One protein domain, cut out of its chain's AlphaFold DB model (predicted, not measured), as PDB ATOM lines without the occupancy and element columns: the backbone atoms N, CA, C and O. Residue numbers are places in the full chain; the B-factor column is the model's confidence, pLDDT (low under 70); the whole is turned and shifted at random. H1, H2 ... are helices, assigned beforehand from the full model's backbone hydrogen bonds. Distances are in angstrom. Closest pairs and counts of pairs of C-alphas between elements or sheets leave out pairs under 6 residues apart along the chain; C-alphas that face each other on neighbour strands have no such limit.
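Overview. This is residues 37 to 151 of the 367 residues of the protein "ZnMc domain-containing protein" of Cyanobacteria bacterium UBA9579 (UniProt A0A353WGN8). Picture a dumbbell: the one long helix H3 is the bar, and a pair of short helices packs on it at each end, H1 and H2 near its beginning and H4 and H5 near its end. Between these two heads, residues 89 to 99 of H3 touch no other named helix, and the two pairs stay apart from each other. The printed part has 115 residues with five named helices, H1 to H5 in chain order, and no named strand; its class is all helix. It is only just loose, close to extended, with a radius of gyration of the C-alphas of 19.7 A, and it spans 55 by 25 by 20 A, the longest span along H3.

Arrangement. Begin with H3, residues 77 to 112, the hub, which touches four other helices. Look at its residues 77 to 88, which alone touch H2, residues 57 to 69: the closest C-alphas are those of Glu 65 and Leu 84, 7.0 A apart, at a steep tilt of 40 degrees. H1, residues 37 to 48, touches H3 with residues 39 to 43 alone; the closest C-alphas, of Leu 43 and Ser 85, are 6.9 A apart, and the tilt is steep at 43 degrees. H1 and H2 touch, closest at the C-alphas of Asn 37 and Ile 57, 7.1 A, with a shallow tilt of 34 degrees, only just short of steep. H1, H2 and H3 form a bundle, three helices that each touch the other two. Now go to residues 101 to 111 of H3, which alone touch H4, residues 121 to 133: the closest C-alphas, of Glu 108 and Leu 128, are 7.0 A apart, at a steep tilt of 49 degrees. H5, residues 141 to 149, touches residues 100 to 104 of H3 alone, with the C-alphas of Asn 100 and Glu 142 closest at 7.0 A and a steep tilt of 42 degrees. H4 and H5 touch at a shallow tilt of 24 degrees, closest at the C-alphas of Glu 129 and Leu 148, 6.5 A. These six touching pairs run the same way. In H1, H2, H3, H4 and H5 every O i to N i+4 pair is within hydrogen-bond range.

Along the chain. Find C-alpha 77 at (-6.008, -11.247, -8.711); from there H3 runs 51.8 A to C-alpha 112 at (25.855, 29.535, -8.267). H1 begins at C-alpha 37, (-6.806, -5.852, -18.737), and is 15.5 A long; H2 is 17.7 A, H4 17.2 A and H5 12.0 A.

Size, cuts and confidence. The C-alphas farthest apart, of Asp 56 and Asn 113, are 55.1 A apart. The printed part has no cut, and its four links are short. Mean pLDDT of the printed part is 78.6; look for values under 70 at 15 residues, among them 90 to 96 of H3.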
ATOM      1  N   ASN A  37      -7.617  -5.811 -17.525       75.06
ATOM      2  CA  ASN A  37      -6.806  -5.852 -18.737       75.06
ATOM      3  C   ASN A  37      -6.146  -4.507 -19.035       75.06
ATOM      4  O   ASN A  37      -4.944  -4.489 -19.260       75.06
ATOM      5  N   ASP A  38      -6.883  -3.398 -18.960       76.31
ATOM      6  CA  ASP A  38      -6.356  -2.061 -19.259       76.31
ATOM      7  C   ASP A  38      -5.285  -1.652 -18.242       76.31
ATOM      8  O   ASP A  38      -4.245  -1.093 -18.605       76.31
ATOM      9  N   VAL A  39      -5.502  -1.992 -16.964       75.19
ATOM     10  CA  VAL A  39      -4.502  -1.781 -15.907       75.19
ATOM     11  C   VAL A  39      -3.239  -2.576 -16.215       75.19
ATOM     12  O   VAL A  39      -2.145  -2.017 -16.195       75.19
ATOM     13  N   LEU A  40      -3.372  -3.863 -16.540       79.06
ATOM     14  CA  LEU A  40      -2.232  -4.718 -16.856       79.06
ATOM     15  C   LEU A  40      -1.492  -4.254 -18.106       79.06
ATOM     16  O   LEU A  40      -0.269  -4.188 -18.071       79.06
ATOM     17  N   SER A  41      -2.191  -3.855 -19.166       82.88
ATOM     18  CA  SER A  41      -1.567  -3.329 -20.383       82.88
ATOM     19  C   SER A  41      -0.788  -2.047 -20.083       82.88
ATOM     20  O   SER A  41       0.324  -1.861 -20.580       82.88
ATOM     21  N   GLY A  42      -1.328  -1.191 -19.208       75.62
ATOM     22  CA  GLY A  42      -0.635  -0.016 -18.689       75.62
ATOM     23  C   GLY A  42       0.645  -0.374 -17.931       75.62
ATOM     24  O   GLY A  42       1.700   0.185 -18.225       75.62
ATOM     25  N   LEU A  43       0.583  -1.320 -16.993       81.12
ATOM     26  CA  LEU A  43       1.749  -1.759 -16.215       81.12
ATOM     27  C   LEU A  43       2.798  -2.468 -17.090       81.12
ATOM     28  O   LEU A  43       3.986  -2.176 -16.981       81.12
ATOM     29  N   GLU A  44       2.387  -3.340 -18.010       81.50
ATOM     30  CA  GLU A  44       3.276  -4.043 -18.945       81.50
ATOM     31  C   GLU A  44       4.003  -3.074 -19.874       81.50
ATOM     32  O   GLU A  44       5.214  -3.188 -20.057       81.50
ATOM     33  N   LYS A  45       3.305  -2.063 -20.396       77.38
ATOM     34  CA  LYS A  45       3.935  -1.018 -21.205       77.38
ATOM     35  C   LYS A  45       4.996  -0.253 -20.411       77.38
ATOM     36  O   LYS A  45       6.013   0.127 -20.977       77.38
ATOM     37  N   GLN A  46       4.798  -0.062 -19.107       73.69
ATOM     38  CA  GLN A  46       5.780   0.605 -18.249       73.69
ATOM     39  C   GLN A  46       7.002  -0.267 -17.942       73.69
ATOM     40  O   GLN A  46       8.108   0.260 -17.877       73.69
ATOM     41  N   VAL A  47       6.818  -1.576 -17.754       71.44
ATOM     42  CA  VAL A  47       7.905  -2.499 -17.377       71.44
ATOM     43  C   VAL A  47       8.654  -3.042 -18.601       71.44
ATOM     44  O   VAL A  47       9.873  -3.186 -18.563       71.44
ATOM     45  N   TYR A  48       7.951  -3.318 -19.702       72.25
ATOM     46  CA  TYR A  48       8.476  -4.026 -20.877       72.25
ATOM     47  C   TYR A  48       8.404  -3.225 -22.185       72.25
ATOM     48  O   TYR A  48       8.833  -3.731 -23.220       72.25
ATOM     49  N   SER A  49       7.836  -2.010 -22.179       74.62
ATOM     50  CA  SER A  49       7.559  -1.215 -23.395       74.62
ATOM     51  C   SER A  49       6.661  -1.909 -24.434       74.62
ATOM     52  O   SER A  49       6.596  -1.487 -25.587       74.62
ATOM     53  N   LYS A  50       5.943  -2.963 -24.033       72.06
ATOM     54  CA  LYS A  50       4.964  -3.705 -24.839       72.06
ATOM     55  C   LYS A  50       3.899  -4.319 -23.930       72.06
ATOM     56  O   LYS A  50       4.127  -4.438 -22.729       72.06
ATOM     57  N   ASN A  51       2.766  -4.708 -24.498       81.12
ATOM     58  CA  ASN A  51       1.661  -5.351 -23.794       81.12
ATOM     59  C   ASN A  51       1.474  -6.801 -24.260       81.12
ATOM     60  O   ASN A  51       2.061  -7.238 -25.251       81.12
ATOM     61  N   TYR A  52       0.673  -7.546 -23.507       85.56
ATOM     62  CA  TYR A  52       0.401  -8.959 -23.749       85.56
ATOM     63  C   TYR A  52      -1.102  -9.229 -23.685       85.56
ATOM     64  O   TYR A  52      -1.560 -10.146 -23.013       85.56
ATOM     65  N   ASP A  53      -1.874  -8.396 -24.379       81.56
ATOM     66  CA  ASP A  53      -3.341  -8.353 -24.296       81.56
ATOM     67  C   ASP A  53      -4.026  -9.664 -24.727       81.56
ATOM     68  O   ASP A  53      -5.188  -9.887 -24.402       81.56
ATOM     69  N   PHE A  54      -3.302 -10.531 -25.442       79.38
ATOM     70  CA  PHE A  54      -3.767 -11.838 -25.912       79.38
ATOM     71  C   PHE A  54      -3.489 -12.989 -24.932       79.38
ATOM     72  O   PHE A  54      -3.921 -14.112 -25.181       79.38
ATOM     73  N   GLU A  55      -2.756 -12.737 -23.843       80.31
ATOM     74  CA  GLU A  55      -2.487 -13.730 -22.799       80.31
ATOM     75  C   GLU A  55      -3.522 -13.653 -21.670       80.31
ATOM     76  O   GLU A  55      -4.141 -12.614 -21.426       80.31
ATOM     77  N   ASP A  56      -3.696 -14.755 -20.940       82.88
ATOM     78  CA  ASP A  56      -4.602 -14.783 -19.800       82.88
ATOM     79  C   ASP A  56      -4.097 -13.900 -18.642       82.88
ATOM     80  O   ASP A  56      -2.898 -13.741 -18.395       82.88
ATOM     81  N   ILE A  57      -5.047 -13.307 -17.912       79.69
ATOM     82  CA  ILE A  57      -4.784 -12.372 -16.807       79.69
ATOM     83  C   ILE A  57      -3.827 -12.960 -15.746       79.69
ATOM     84  O   ILE A  57      -2.884 -12.259 -15.367       79.69
ATOM     85  N   PRO A  58      -4.017 -14.203 -15.251       83.00
ATOM     86  CA  PRO A  58      -3.073 -14.831 -14.327       83.00
ATOM     87  C   PRO A  58      -1.626 -14.859 -14.835       83.00
ATOM     88  O   PRO A  58      -0.733 -14.418 -14.107       83.00
ATOM     89  N   THR A  59      -1.392 -15.295 -16.076       82.75
ATOM     90  CA  THR A  59      -0.048 -15.358 -16.681       82.75
ATOM     91  C   THR A  59       0.607 -13.978 -16.768       82.75
ATOM     92  O   THR A  59       1.772 -13.802 -16.396       82.75
ATOM     93  N   ARG A  60      -0.156 -12.961 -17.182       91.12
ATOM     94  CA  ARG A  60       0.315 -11.566 -17.261       91.12
ATOM     95  C   ARG A  60       0.749 -11.019 -15.899       91.12
ATOM     96  O   ARG A  60       1.805 -10.392 -15.787       91.12
ATOM     97  N   ILE A  61      -0.035 -11.296 -14.854       84.94
ATOM     98  CA  ILE A  61       0.281 -10.896 -13.474       84.94
ATOM     99  C   ILE A  61       1.542 -11.608 -12.980       84.94
ATOM    100  O   ILE A  61       2.420 -10.957 -12.420       84.94
ATOM    101  N   GLU A  62       1.668 -12.920 -13.197       90.62
ATOM    102  CA  GLU A  62       2.852 -13.674 -12.767       90.62
ATOM    103  C   GLU A  62       4.135 -13.165 -13.428       90.62
ATOM    104  O   GLU A  62       5.168 -13.054 -12.765       90.62
ATOM    105  N   ARG A  63       4.072 -12.790 -14.710       92.69
ATOM    106  CA  ARG A  63       5.205 -12.189 -15.423       92.69
ATOM    107  C   ARG A  63       5.659 -10.890 -14.756       92.69
ATOM    108  O   ARG A  63       6.836 -10.762 -14.412       92.69
ATOM    109  N   LEU A  64       4.721  -9.970 -14.520       84.56
ATOM    110  CA  LEU A  64       4.988  -8.694 -13.850       84.56
ATOM    111  C   LEU A  64       5.540  -8.900 -12.433       84.56
ATOM    112  O   LEU A  64       6.517  -8.260 -12.057       84.56
ATOM    113  N   GLU A  65       4.972  -9.817 -11.650       83.62
ATOM    114  CA  GLU A  65       5.453 -10.120 -10.296       83.62
ATOM    115  C   GLU A  65       6.862 -10.714 -10.295       83.62
ATOM    116  O   GLU A  65       7.685 -10.333  -9.465       83.62
ATOM    117  N   ASN A  66       7.182 -11.592 -11.245       80.44
ATOM    118  CA  ASN A  66       8.538 -12.112 -11.383       80.44
ATOM    119  C   ASN A  66       9.532 -11.008 -11.770       80.44
ATOM    120  O   ASN A  66      10.648 -11.002 -11.260       80.44
ATOM    121  N   SER A  67       9.144 -10.042 -12.605       75.62
ATOM    122  CA  SER A  67      10.028  -8.920 -12.950       75.62
ATOM    123  C   SER A  67      10.194  -7.892 -11.830       75.62
ATOM    124  O   SER A  67      11.280  -7.344 -11.685       75.62
ATOM    125  N   ILE A  68       9.150  -7.626 -11.041       78.12
ATOM    126  CA  ILE A  68       9.185  -6.595  -9.989       78.12
ATOM    127  C   ILE A  68       9.654  -7.155  -8.640       78.12
ATOM    128  O   ILE A  68      10.384  -6.484  -7.914       78.12
ATOM    129  N   TYR A  69       9.254  -8.379  -8.290       82.31
ATOM    130  CA  TYR A  69       9.512  -8.993  -6.983       82.31
ATOM    131  C   TYR A  69      10.440 -10.214  -7.041       82.31
ATOM    132  O   TYR A  69      10.794 -10.747  -5.989       82.31
ATOM    133  N   GLY A  70      10.793 -10.704  -8.235       78.25
ATOM    134  CA  GLY A  70      11.585 -11.928  -8.406       78.25
ATOM    135  C   GLY A  70      10.832 -13.222  -8.073       78.25
ATOM    136  O   GLY A  70      11.437 -14.291  -8.067       78.25
ATOM    137  N   LYS A  71       9.532 -13.144  -7.754       84.31
ATOM    138  CA  LYS A  71       8.690 -14.296  -7.403       84.31
ATOM    139  C   LYS A  71       7.207 -14.007  -7.623       84.31
ATOM    140  O   LYS A  71       6.758 -12.875  -7.442       84.31
ATOM    141  N   LYS A  72       6.428 -15.063  -7.875       87.56
ATOM    142  CA  LYS A  72       4.961 -14.999  -7.872       87.56
ATOM    143  C   LYS A  72       4.403 -14.770  -6.467       87.56
ATOM    144  O   LYS A  72       4.857 -15.376  -5.492       87.56
ATOM    145  N   SER A  73       3.391 -13.917  -6.367       78.38
ATOM    146  CA  SER A  73       2.642 -13.682  -5.134       78.38
ATOM    147  C   SER A  73       1.376 -14.534  -5.093       78.38
ATOM    148  O   SER A  73       0.803 -14.887  -6.119       78.38
ATOM    149  N   GLN A  74       0.920 -14.850  -3.883       83.56
ATOM    150  CA  GLN A  74      -0.324 -15.587  -3.655       83.56
ATOM    151  C   GLN A  74      -1.507 -14.623  -3.438       83.56
ATOM    152  O   GLN A  74      -1.321 -13.446  -3.107       83.56
ATOM    153  N   GLY A  75      -2.732 -15.130  -3.599       78.12
ATOM    154  CA  GLY A  75      -3.977 -14.414  -3.286       78.12
ATOM    155  C   GLY A  75      -4.785 -13.942  -4.501       78.12
ATOM    156  O   GLY A  75      -4.470 -14.263  -5.647       78.12
ATOM    157  N   ALA A  76      -5.857 -13.191  -4.232       71.19
ATOM    158  CA  ALA A  76      -6.810 -12.737  -5.247       71.19
ATOM    159  C   ALA A  76      -6.162 -11.818  -6.299       71.19
ATOM    160  O   ALA A  76      -5.335 -10.967  -5.965       71.19
ATOM    161  N   LEU A  77      -6.584 -11.963  -7.563       71.19
ATOM    162  CA  LEU A  77      -6.008 -11.247  -8.711       71.19
ATOM    163  C   LEU A  77      -6.046  -9.724  -8.537       71.19
ATOM    164  O   LEU A  77      -5.033  -9.069  -8.750       71.19
ATOM    165  N   LEU A  78      -7.168  -9.163  -8.073       65.44
ATOM    166  CA  LEU A  78      -7.309  -7.715  -7.887       65.44
ATOM    167  C   LEU A  78      -6.288  -7.160  -6.879       65.44
ATOM    168  O   LEU A  78      -5.553  -6.229  -7.184       65.44
ATOM    169  N   GLY A  79      -6.137  -7.818  -5.725       66.38
ATOM    170  CA  GLY A  79      -5.153  -7.407  -4.721       66.38
ATOM    171  C   GLY A  79      -3.700  -7.566  -5.186       66.38
ATOM    172  O   GLY A  79      -2.817  -6.857  -4.705       66.38
ATOM    173  N   ARG A  80      -3.427  -8.485  -6.121       83.50
ATOM    174  CA  ARG A  80      -2.109  -8.620  -6.768       83.50
ATOM    175  C   ARG A  80      -1.838  -7.453  -7.719       83.50
ATOM    176  O   ARG A  80      -0.763  -6.857  -7.648       83.50
ATOM    177  N   VAL A  81      -2.827  -7.089  -8.536       75.69
ATOM    178  CA  VAL A  81      -2.768  -5.939  -9.456       75.69
ATOM    179  C   VAL A  81      -2.566  -4.628  -8.693       75.69
ATOM    180  O   VAL A  81      -1.694  -3.846  -9.067       75.69
ATOM    181  N   ASP A  82      -3.268  -4.422  -7.577       72.12
ATOM    182  CA  ASP A  82      -3.107  -3.221  -6.746       72.12
ATOM    183  C   ASP A  82      -1.686  -3.095  -6.181       72.12
ATOM    184  O   ASP A  82      -1.068  -2.031  -6.246       72.12
ATOM    185  N   ARG A  83      -1.114  -4.194  -5.668       79.38
ATOM    186  CA  ARG A  83       0.271  -4.203  -5.166       79.38
ATOM    187  C   ARG A  83       1.285  -3.919  -6.269       79.38
ATOM    188  O   ARG A  83       2.229  -3.168  -6.032       79.38
ATOM    189  N   LEU A  84       1.105  -4.513  -7.451       79.94
ATOM    190  CA  LEU A  84       1.940  -4.245  -8.628       79.94
ATOM    191  C   LEU A  84       1.879  -2.771  -9.030       79.94
ATOM    192  O   LEU A  84       2.926  -2.144  -9.164       79.94
ATOM    193  N   SER A  85       0.672  -2.214  -9.151       76.31
ATOM    194  CA  SER A  85       0.461  -0.802  -9.477       76.31
ATOM    195  C   SER A  85       1.166   0.107  -8.471       76.31
ATOM    196  O   SER A  85       1.961   0.964  -8.852       76.31
ATOM    197  N   ASN A  86       0.984  -0.146  -7.174       74.31
ATOM    198  CA  ASN A  86       1.627   0.637  -6.121       74.31
ATOM    199  C   ASN A  86       3.156   0.536  -6.153       74.31
ATOM    200  O   ASN A  86       3.833   1.549  -6.007       74.31
ATOM    201  N   SER A  87       3.716  -0.653  -6.376       75.88
ATOM    202  CA  SER A  87       5.172  -0.844  -6.407       75.88
ATOM    203  C   SER A  87       5.820  -0.204  -7.634       75.88
ATOM    204  O   SER A  87       6.870   0.425  -7.509       75.88
ATOM    205  N   ILE A  88       5.180  -0.317  -8.801       75.56
ATOM    206  CA  ILE A  88       5.643   0.294 -10.054       75.56
ATOM    207  C   ILE A  88       5.521   1.825  -9.986       75.56
ATOM    208  O   ILE A  88       6.417   2.548 -10.417       75.56
ATOM    209  N   ASN A  89       4.451   2.348  -9.386       73.25
ATOM    210  CA  ASN A  89       4.290   3.792  -9.210       73.25
ATOM    211  C   ASN A  89       5.249   4.356  -8.147       73.25
ATOM    212  O   ASN A  89       5.795   5.442  -8.330       73.25
ATOM    213  N   ALA A  90       5.515   3.615  -7.066       68.19
ATOM    214  CA  ALA A  90       6.471   4.019  -6.033       68.19
ATOM    215  C   ALA A  90       7.932   3.969  -6.511       68.19
ATOM    216  O   ALA A  90       8.752   4.773  -6.066       68.19
ATOM    217  N   SER A  91       8.292   3.045  -7.409       62.56
ATOM    218  CA  SER A  91       9.624   3.042  -8.024       62.56
ATOM    219  C   SER A  91       9.797   4.228  -8.975       62.56
ATOM    220  O   SER A  91      10.836   4.887  -8.936       62.56
ATOM    221  N   LYS A  92       8.753   4.580  -9.737       67.25
ATOM    222  CA  LYS A  92       8.729   5.785 -10.579       67.25
ATOM    223  C   LYS A  92       8.833   7.081  -9.787       67.25
ATOM    224  O   LYS A  92       9.599   7.951 -10.190       67.25
ATOM    225  N   SER A  93       8.108   7.219  -8.674       67.31
ATOM    226  CA  SER A  93       8.193   8.436  -7.858       67.31
ATOM    227  C   SER A  93       9.591   8.609  -7.266       67.31
ATOM    228  O   SER A  93      10.172   9.675  -7.411       67.31
ATOM    229  N   ARG A  94      10.207   7.542  -6.736       66.50
ATOM    230  CA  ARG A  94      11.599   7.591  -6.248       66.50
ATOM    231  C   ARG A  94      12.604   7.908  -7.353       66.50
ATOM    232  O   ARG A  94      13.558   8.642  -7.111       66.50
ATOM    233  N   GLN A  95      12.408   7.361  -8.552       59.94
ATOM    234  CA  GLN A  95      13.260   7.654  -9.703       59.94
ATOM    235  C   GLN A  95      13.096   9.110 -10.167       59.94
ATOM    236  O   GLN A  95      14.096   9.757 -10.475       59.94
ATOM    237  N   SER A  96      11.865   9.633 -10.170       68.06
ATOM    238  CA  SER A  96      11.562  11.035 -10.476       68.06
ATOM    239  C   SER A  96      12.149  11.975  -9.421       68.06
ATOM    240  O   SER A  96      12.857  12.910  -9.771       68.06
ATOM    241  N   ASP A  97      11.987  11.676  -8.131       73.00
ATOM    242  CA  ASP A  97      12.534  12.477  -7.032       73.00
ATOM    243  C   ASP A  97      14.066  12.511  -7.055       73.00
ATOM    244  O   ASP A  97      14.674  13.574  -6.906       73.00
ATOM    245  N   PHE A  98      14.709  11.363  -7.292       66.38
ATOM    246  CA  PHE A  98      16.159  11.288  -7.453       66.38
ATOM    247  C   PHE A  98      16.627  12.108  -8.660       66.38
ATOM    248  O   PHE A  98      17.550  12.912  -8.542       66.38
ATOM    249  N   LYS A  99      15.953  11.960  -9.804       68.00
ATOM    250  CA  LYS A  99      16.243  12.712 -11.028       68.00
ATOM    251  C   LYS A  99      16.068  14.216 -10.832       68.00
ATOM    252  O   LYS A  99      16.970  14.975 -11.175       68.00
ATOM    253  N   ASN A 100      14.960  14.646 -10.234       78.81
ATOM    254  CA  ASN A 100      14.675  16.050  -9.950       78.81
ATOM    255  C   ASN A 100      15.738  16.640  -9.021       78.81
ATOM    256  O   ASN A 100      16.247  17.729  -9.272       78.81
ATOM    257  N   LYS A 101      16.144  15.891  -7.989       78.31
ATOM    258  CA  LYS A 101      17.214  16.303  -7.077       78.31
ATOM    259  C   LYS A 101      18.553  16.481  -7.794       78.31
ATOM    260  O   LYS A 101      19.198  17.509  -7.596       78.31
ATOM    261  N   VAL A 102      18.952  15.521  -8.628       67.50
ATOM    262  CA  VAL A 102      20.196  15.596  -9.414       67.50
ATOM    263  C   VAL A 102      20.166  16.796 -10.358       67.50
ATOM    264  O   VAL A 102      21.124  17.559 -10.410       67.50
ATOM    265  N   MET A 103      19.050  17.019 -11.053       73.75
ATOM    266  CA  MET A 103      18.895  18.154 -11.963       73.75
ATOM    267  C   MET A 103      18.998  19.503 -11.244       73.75
ATOM    268  O   MET A 103      19.683  20.401 -11.728       73.75
ATOM    269  N   ILE A 104      18.374  19.645 -10.071       82.00
ATOM    270  CA  ILE A 104      18.499  20.862  -9.258       82.00
ATOM    271  C   ILE A 104      19.956  21.071  -8.831       82.00
ATOM    272  O   ILE A 104      20.460  22.182  -8.941       82.00
ATOM    273  N   GLU A 105      20.656  20.022  -8.387       79.44
ATOM    274  CA  GLU A 105      22.071  20.118  -8.000       79.44
ATOM    275  C   GLU A 105      22.974  20.526  -9.178       79.44
ATOM    276  O   GLU A 105      23.858  21.365  -9.004       79.44
ATOM    277  N   LEU A 106      22.722  20.005 -10.383       67.56
ATOM    278  CA  LEU A 106      23.449  20.403 -11.595       67.56
ATOM    279  C   LEU A 106      23.234  21.884 -11.931       67.56
ATOM    280  O   LEU A 106      24.194  22.597 -12.225       67.56
ATOM    281  N   LEU A 107      21.987  22.354 -11.863       78.94
ATOM    282  CA  LEU A 107      21.654  23.754 -12.116       78.94
ATOM    283  C   LEU A 107      22.265  24.683 -11.059       78.94
ATOM    284  O   LEU A 107      22.809  25.730 -11.402       78.94
ATOM    285  N   GLU A 108      22.225  24.301  -9.782       77.44
ATOM    286  CA  GLU A 108      22.833  25.087  -8.706       77.44
ATOM    287  C   GLU A 108      24.345  25.206  -8.866       77.44
ATOM    288  O   GLU A 108      24.894  26.304  -8.774       77.44
ATOM    289  N   ASN A 109      25.013  24.093  -9.174       61.31
ATOM    290  CA  ASN A 109      26.445  24.103  -9.424       61.31
ATOM    291  C   ASN A 109      26.796  24.995 -10.623       61.31
ATOM    292  O   ASN A 109      27.772  25.733 -10.573       61.31
ATOM    293  N   ARG A 110      25.977  24.981 -11.680       72.19
ATOM    294  CA  ARG A 110      26.209  25.801 -12.873       72.19
ATOM    295  C   ARG A 110      26.042  27.299 -12.621       72.19
ATOM    296  O   ARG A 110      26.895  28.073 -13.036       72.19
ATOM    297  N   TYR A 111      24.943  27.710 -11.994       79.56
ATOM    298  CA  TYR A 111      24.591  29.131 -11.878       79.56
ATOM    299  C   TYR A 111      25.106  29.795 -10.600       79.56
ATOM    300  O   TYR A 111      25.227  31.016 -10.555       79.56
ATOM    301  N   PHE A 112      25.412  29.013  -9.562       70.75
ATOM    302  CA  PHE A 112      25.855  29.535  -8.267       70.75
ATOM    303  C   PHE A 112      27.212  28.993  -7.810       70.75
ATOM    304  O   PHE A 112      27.726  29.479  -6.804       70.75
ATOM    305  N   ASN A 113      27.783  27.991  -8.494       74.44
ATOM    306  CA  ASN A 113      29.006  27.294  -8.075       74.44
ATOM    307  C   ASN A 113      28.957  26.804  -6.610       74.44
ATOM    308  O   ASN A 113      29.952  26.815  -5.886       74.44
ATOM    309  N   THR A 114      27.764  26.430  -6.134       71.94
ATOM    310  CA  THR A 114      27.525  25.950  -4.767       71.94
ATOM    311  C   THR A 114      26.261  25.094  -4.708       71.94
ATOM    312  O   THR A 114      25.381  25.228  -5.556       71.94
ATOM    313  N   LEU A 115      26.155  24.220  -3.702       72.50
ATOM    314  CA  LEU A 115      25.017  23.317  -3.507       72.50
ATOM    315  C   LEU A 115      24.258  23.663  -2.227       72.50
ATOM    316  O   LEU A 115      24.816  23.638  -1.129       72.50
ATOM    317  N   PHE A 116      22.948  23.864  -2.337       88.88
ATOM    318  CA  PHE A 116      22.104  24.271  -1.211       88.88
ATOM    319  C   PHE A 116      21.393  23.074  -0.565       88.88
ATOM    320  O   PHE A 116      20.183  23.070  -0.361       88.88
ATOM    321  N   LYS A 117      22.141  22.012  -0.232       85.50
ATOM    322  CA  LYS A 117      21.581  20.707   0.198       85.50
ATOM    323  C   LYS A 117      20.712  20.749   1.465       85.50
ATOM    324  O   LYS A 117      19.967  19.803   1.704       85.50
ATOM    325  N   LYS A 118      20.852  21.791   2.290       87.31
ATOM    326  CA  LYS A 118      20.093  21.979   3.539       87.31
ATOM    327  C   LYS A 118      18.774  22.730   3.329       87.31
ATOM    328  O   LYS A 118      17.926  22.702   4.217       87.31
ATOM    329  N   ASP A 119      18.601  23.366   2.173       88.94
ATOM    330  CA  ASP A 119      17.409  24.140   1.851       88.94
ATOM    331  C   ASP A 119      16.296  23.225   1.331       88.94
ATOM    332  O   ASP A 119      16.544  22.160   0.752       88.94
ATOM    333  N   LYS A 120      15.044  23.663   1.489       92.94
ATOM    334  CA  LYS A 120      13.904  22.963   0.891       92.94
ATOM    335  C   LYS A 120      13.994  23.045  -0.635       92.94
ATOM    336  O   LYS A 120      14.390  24.070  -1.183       92.94
ATOM    337  N   ILE A 121      13.568  21.982  -1.327       88.19
ATOM    338  CA  ILE A 121      13.551  21.917  -2.803       88.19
ATOM    339  C   ILE A 121      12.842  23.133  -3.414       88.19
ATOM    340  O   ILE A 121      13.331  23.700  -4.387       88.19
ATOM    341  N   GLU A 122      11.742  23.579  -2.811       90.69
ATOM    342  CA  GLU A 122      10.980  24.711  -3.335       90.69
ATOM    343  C   GLU A 122      11.747  26.038  -3.267       90.69
ATOM    344  O   GLU A 122      11.678  26.816  -4.218       90.69
ATOM    345  N   ASP A 123      12.525  26.267  -2.202       94.00
ATOM    346  CA  ASP A 123      13.359  27.468  -2.047       94.00
ATOM    347  C   ASP A 123      14.521  27.456  -3.049       94.00
ATOM    348  O   ASP A 123      14.845  28.473  -3.669       94.00
ATOM    349  N   ARG A 124      15.109  26.270  -3.254       95.94
ATOM    350  CA  ARG A 124      16.165  26.021  -4.245       95.94
ATOM    351  C   ARG A 124      15.678  26.325  -5.662       95.94
ATOM    352  O   ARG A 124      16.320  27.084  -6.386       95.94
ATOM    353  N   LEU A 125      14.504  25.807  -6.029       92.69
ATOM    354  CA  LEU A 125      13.859  26.094  -7.311       92.69
ATOM    355  C   LEU A 125      13.520  27.577  -7.459       92.69
ATOM    356  O   LEU A 125      13.814  28.161  -8.493       92.69
ATOM    357  N   THR A 126      12.975  28.217  -6.421       93.75
ATOM    358  CA  THR A 126      12.640  29.649  -6.464       93.75
ATOM    359  C   THR A 126      13.874  30.499  -6.742       93.75
ATOM    360  O   THR A 126      13.801  31.472  -7.493       93.75
ATOM    361  N   ARG A 127      15.017  30.141  -6.151       95.38
ATOM    362  CA  ARG A 127      16.289  30.819  -6.399       95.38
ATOM    363  C   ARG A 127      16.754  30.628  -7.840       95.38
ATOM    364  O   ARG A 127      17.077  31.613  -8.499       95.38
ATOM    365  N   LEU A 128      16.745  29.386  -8.327       90.62
ATOM    366  CA  LEU A 128      17.095  29.057  -9.710       90.62
ATOM    367  C   LEU A 128      16.210  29.802 -10.714       90.62
ATOM    368  O   LEU A 128      16.721  30.415 -11.642       90.62
ATOM    369  N   GLU A 129      14.897  29.823 -10.506       89.75
ATOM    370  CA  GLU A 129      13.944  30.497 -11.392       89.75
ATOM    371  C   GLU A 129      14.149  32.008 -11.417       89.75
ATOM    372  O   GLU A 129      14.122  32.613 -12.484       89.75
ATOM    373  N   LYS A 130      14.416  32.635 -10.268       83.12
ATOM    374  CA  LYS A 130      14.724  34.069 -10.236       83.12
ATOM    375  C   LYS A 130      15.972  34.404 -11.046       83.12
ATOM    376  O   LYS A 130      15.980  35.425 -11.721       83.12
ATOM    377  N   VAL A 131      16.994  33.554 -10.991       82.06
ATOM    378  CA  VAL A 131      18.260  33.788 -11.697       82.06
ATOM    379  C   VAL A 131      18.159  33.464 -13.185       82.06
ATOM    380  O   VAL A 131      18.637  34.238 -14.002       82.06
ATOM    381  N   ILE A 132      17.497  32.366 -13.548       80.62
ATOM    382  CA  ILE A 132      17.417  31.884 -14.934       80.62
ATOM    383  C   ILE A 132      16.274  32.563 -15.705       80.62
ATOM    384  O   ILE A 132      16.408  32.871 -16.883       80.62
ATOM    385  N   LEU A 133      15.129  32.784 -15.055       79.38
ATOM    386  CA  LEU A 133      13.883  33.244 -15.683       79.38
ATOM    387  C   LEU A 133      13.476  34.662 -15.258       79.38
ATOM    388  O   LEU A 133      12.447  35.161 -15.716       79.38
ATOM    389  N   GLY A 134      14.218  35.294 -14.343       78.50
ATOM    390  CA  GLY A 134      13.916  36.629 -13.817       78.50
ATOM    391  C   GLY A 134      12.713  36.693 -12.865       78.50
ATOM    392  O   GLY A 134      12.361  37.770 -12.388       78.50
ATOM    393  N   ARG A 135      12.054  35.564 -12.570       78.94
ATOM    394  CA  ARG A 135      10.895  35.489 -11.663       78.94
ATOM    395  C   ARG A 135      10.740  34.094 -11.071       78.94
ATOM    396  O   ARG A 135      11.164  33.124 -11.680       78.94
ATOM    397  N   ALA A 136      10.074  33.995  -9.924       84.38
ATOM    398  CA  ALA A 136       9.714  32.712  -9.323       84.38
ATOM    399  C   ALA A 136       8.373  32.202  -9.866       84.38
ATOM    400  O   ALA A 136       7.447  32.988 -10.080       84.38
ATOM    401  N   PHE A 137       8.263  30.893 -10.042       80.50
ATOM    402  CA  PHE A 137       7.030  30.207 -10.400       80.50
ATOM    403  C   PHE A 137       6.507  29.409  -9.202       80.50
ATOM    404  O   PHE A 137       7.237  29.075  -8.270       80.50
ATOM    405  N   VAL A 138       5.209  29.120  -9.228       78.88
ATOM    406  CA  VAL A 138       4.516  28.290  -8.237       78.88
ATOM    407  C   VAL A 138       3.997  27.032  -8.925       78.88
ATOM    408  O   VAL A 138       3.671  27.063 -10.110       78.88
ATOM    409  N   GLY A 139       3.926  25.920  -8.199       77.44
ATOM    410  CA  GLY A 139       3.476  24.639  -8.740       77.44
ATOM    411  C   GLY A 139       4.282  23.474  -8.184       77.44
ATOM    412  O   GLY A 139       5.096  23.654  -7.282       77.44
ATOM    413  N   ASN A 140       4.049  22.278  -8.723       82.56
ATOM    414  CA  ASN A 140       4.812  21.099  -8.322       82.56
ATOM    415  C   ASN A 140       6.264  21.166  -8.837       82.56
ATOM    416  O   ASN A 140       6.548  21.797  -9.859       82.56
ATOM    417  N   THR A 141       7.167  20.484  -8.128       80.12
ATOM    418  CA  THR A 141       8.607  20.428  -8.418       80.12
ATOM    419  C   THR A 141       8.912  20.073  -9.880       80.12
ATOM    420  O   THR A 141       9.757  20.715 -10.495       80.12
ATOM    421  N   GLU A 142       8.218  19.086 -10.456       76.56
ATOM    422  CA  GLU A 142       8.474  18.605 -11.822       76.56
ATOM    423  C   GLU A 142       8.130  19.661 -12.879       76.56
ATOM    424  O   GLU A 142       8.932  19.939 -13.765       76.56
ATOM    425  N   TYR A 143       6.976  20.315 -12.755       76.81
ATOM    426  CA  TYR A 143       6.565  21.405 -13.640       76.81
ATOM    427  C   TYR A 143       7.555  22.574 -13.595       76.81
ATOM    428  O   TYR A 143       7.995  23.072 -14.633       76.81
ATOM    429  N   ARG A 144       7.924  22.992 -12.380       88.44
ATOM    430  CA  ARG A 144       8.877  24.080 -12.144       88.44
ATOM    431  C   ARG A 144      10.240  23.765 -12.756       88.44
ATOM    432  O   ARG A 144      10.805  24.582 -13.483       88.44
ATOM    433  N   LEU A 145      10.727  22.546 -12.532       80.00
ATOM    434  CA  LEU A 145      11.993  22.080 -13.076       80.00
ATOM    435  C   LEU A 145      11.951  21.936 -14.602       80.00
ATOM    436  O   LEU A 145      12.883  22.370 -15.265       80.00
ATOM    437  N   ASN A 146      10.871  21.418 -15.187       73.00
ATOM    438  CA  ASN A 146      10.718  21.341 -16.643       73.00
ATOM    439  C   ASN A 146      10.730  22.733 -17.289       73.00
ATOM    440  O   ASN A 146      11.349  22.927 -18.334       73.00
ATOM    441  N   ASN A 147      10.103  23.725 -16.651       74.62
ATOM    442  CA  ASN A 147      10.129  25.104 -17.128       74.62
ATOM    443  C   ASN A 147      11.546  25.702 -17.065       74.62
ATOM    444  O   ASN A 147      11.996  26.295 -18.045       74.62
ATOM    445  N   LEU A 148      12.278  25.475 -15.966       78.25
ATOM    446  CA  LEU A 148      13.700  25.828 -15.857       78.25
ATOM    447  C   LEU A 148      14.525  25.176 -16.970       78.25
ATOM    448  O   LEU A 148      15.222  25.859 -17.712       78.25
ATOM    449  N   MET A 149      14.397  23.862 -17.125       73.06
ATOM    450  CA  MET A 149      15.152  23.071 -18.093       73.06
ATOM    451  C   MET A 149      14.845  23.467 -19.539       73.06
ATOM    452  O   MET A 149      15.734  23.427 -20.377       73.06
ATOM    453  N   SER A 150      13.627  23.934 -19.832       69.62
ATOM    454  CA  SER A 150      13.276  24.458 -21.160       69.62
ATOM    455  C   SER A 150      14.030  25.739 -21.544       69.62
ATOM    456  O   SER A 150      14.002  26.141 -22.706       69.62
ATOM    457  N   LYS A 151      14.665  26.408 -20.573       70.00
ATOM    458  CA  LYS A 151      15.394  27.674 -20.746       70.00
ATOM    459  C   LYS A 151      16.880  27.568 -20.431       70.00
ATOM    460  O   LYS A 151      17.602  28.536 -20.644       70.00
TER     461      LYS A 151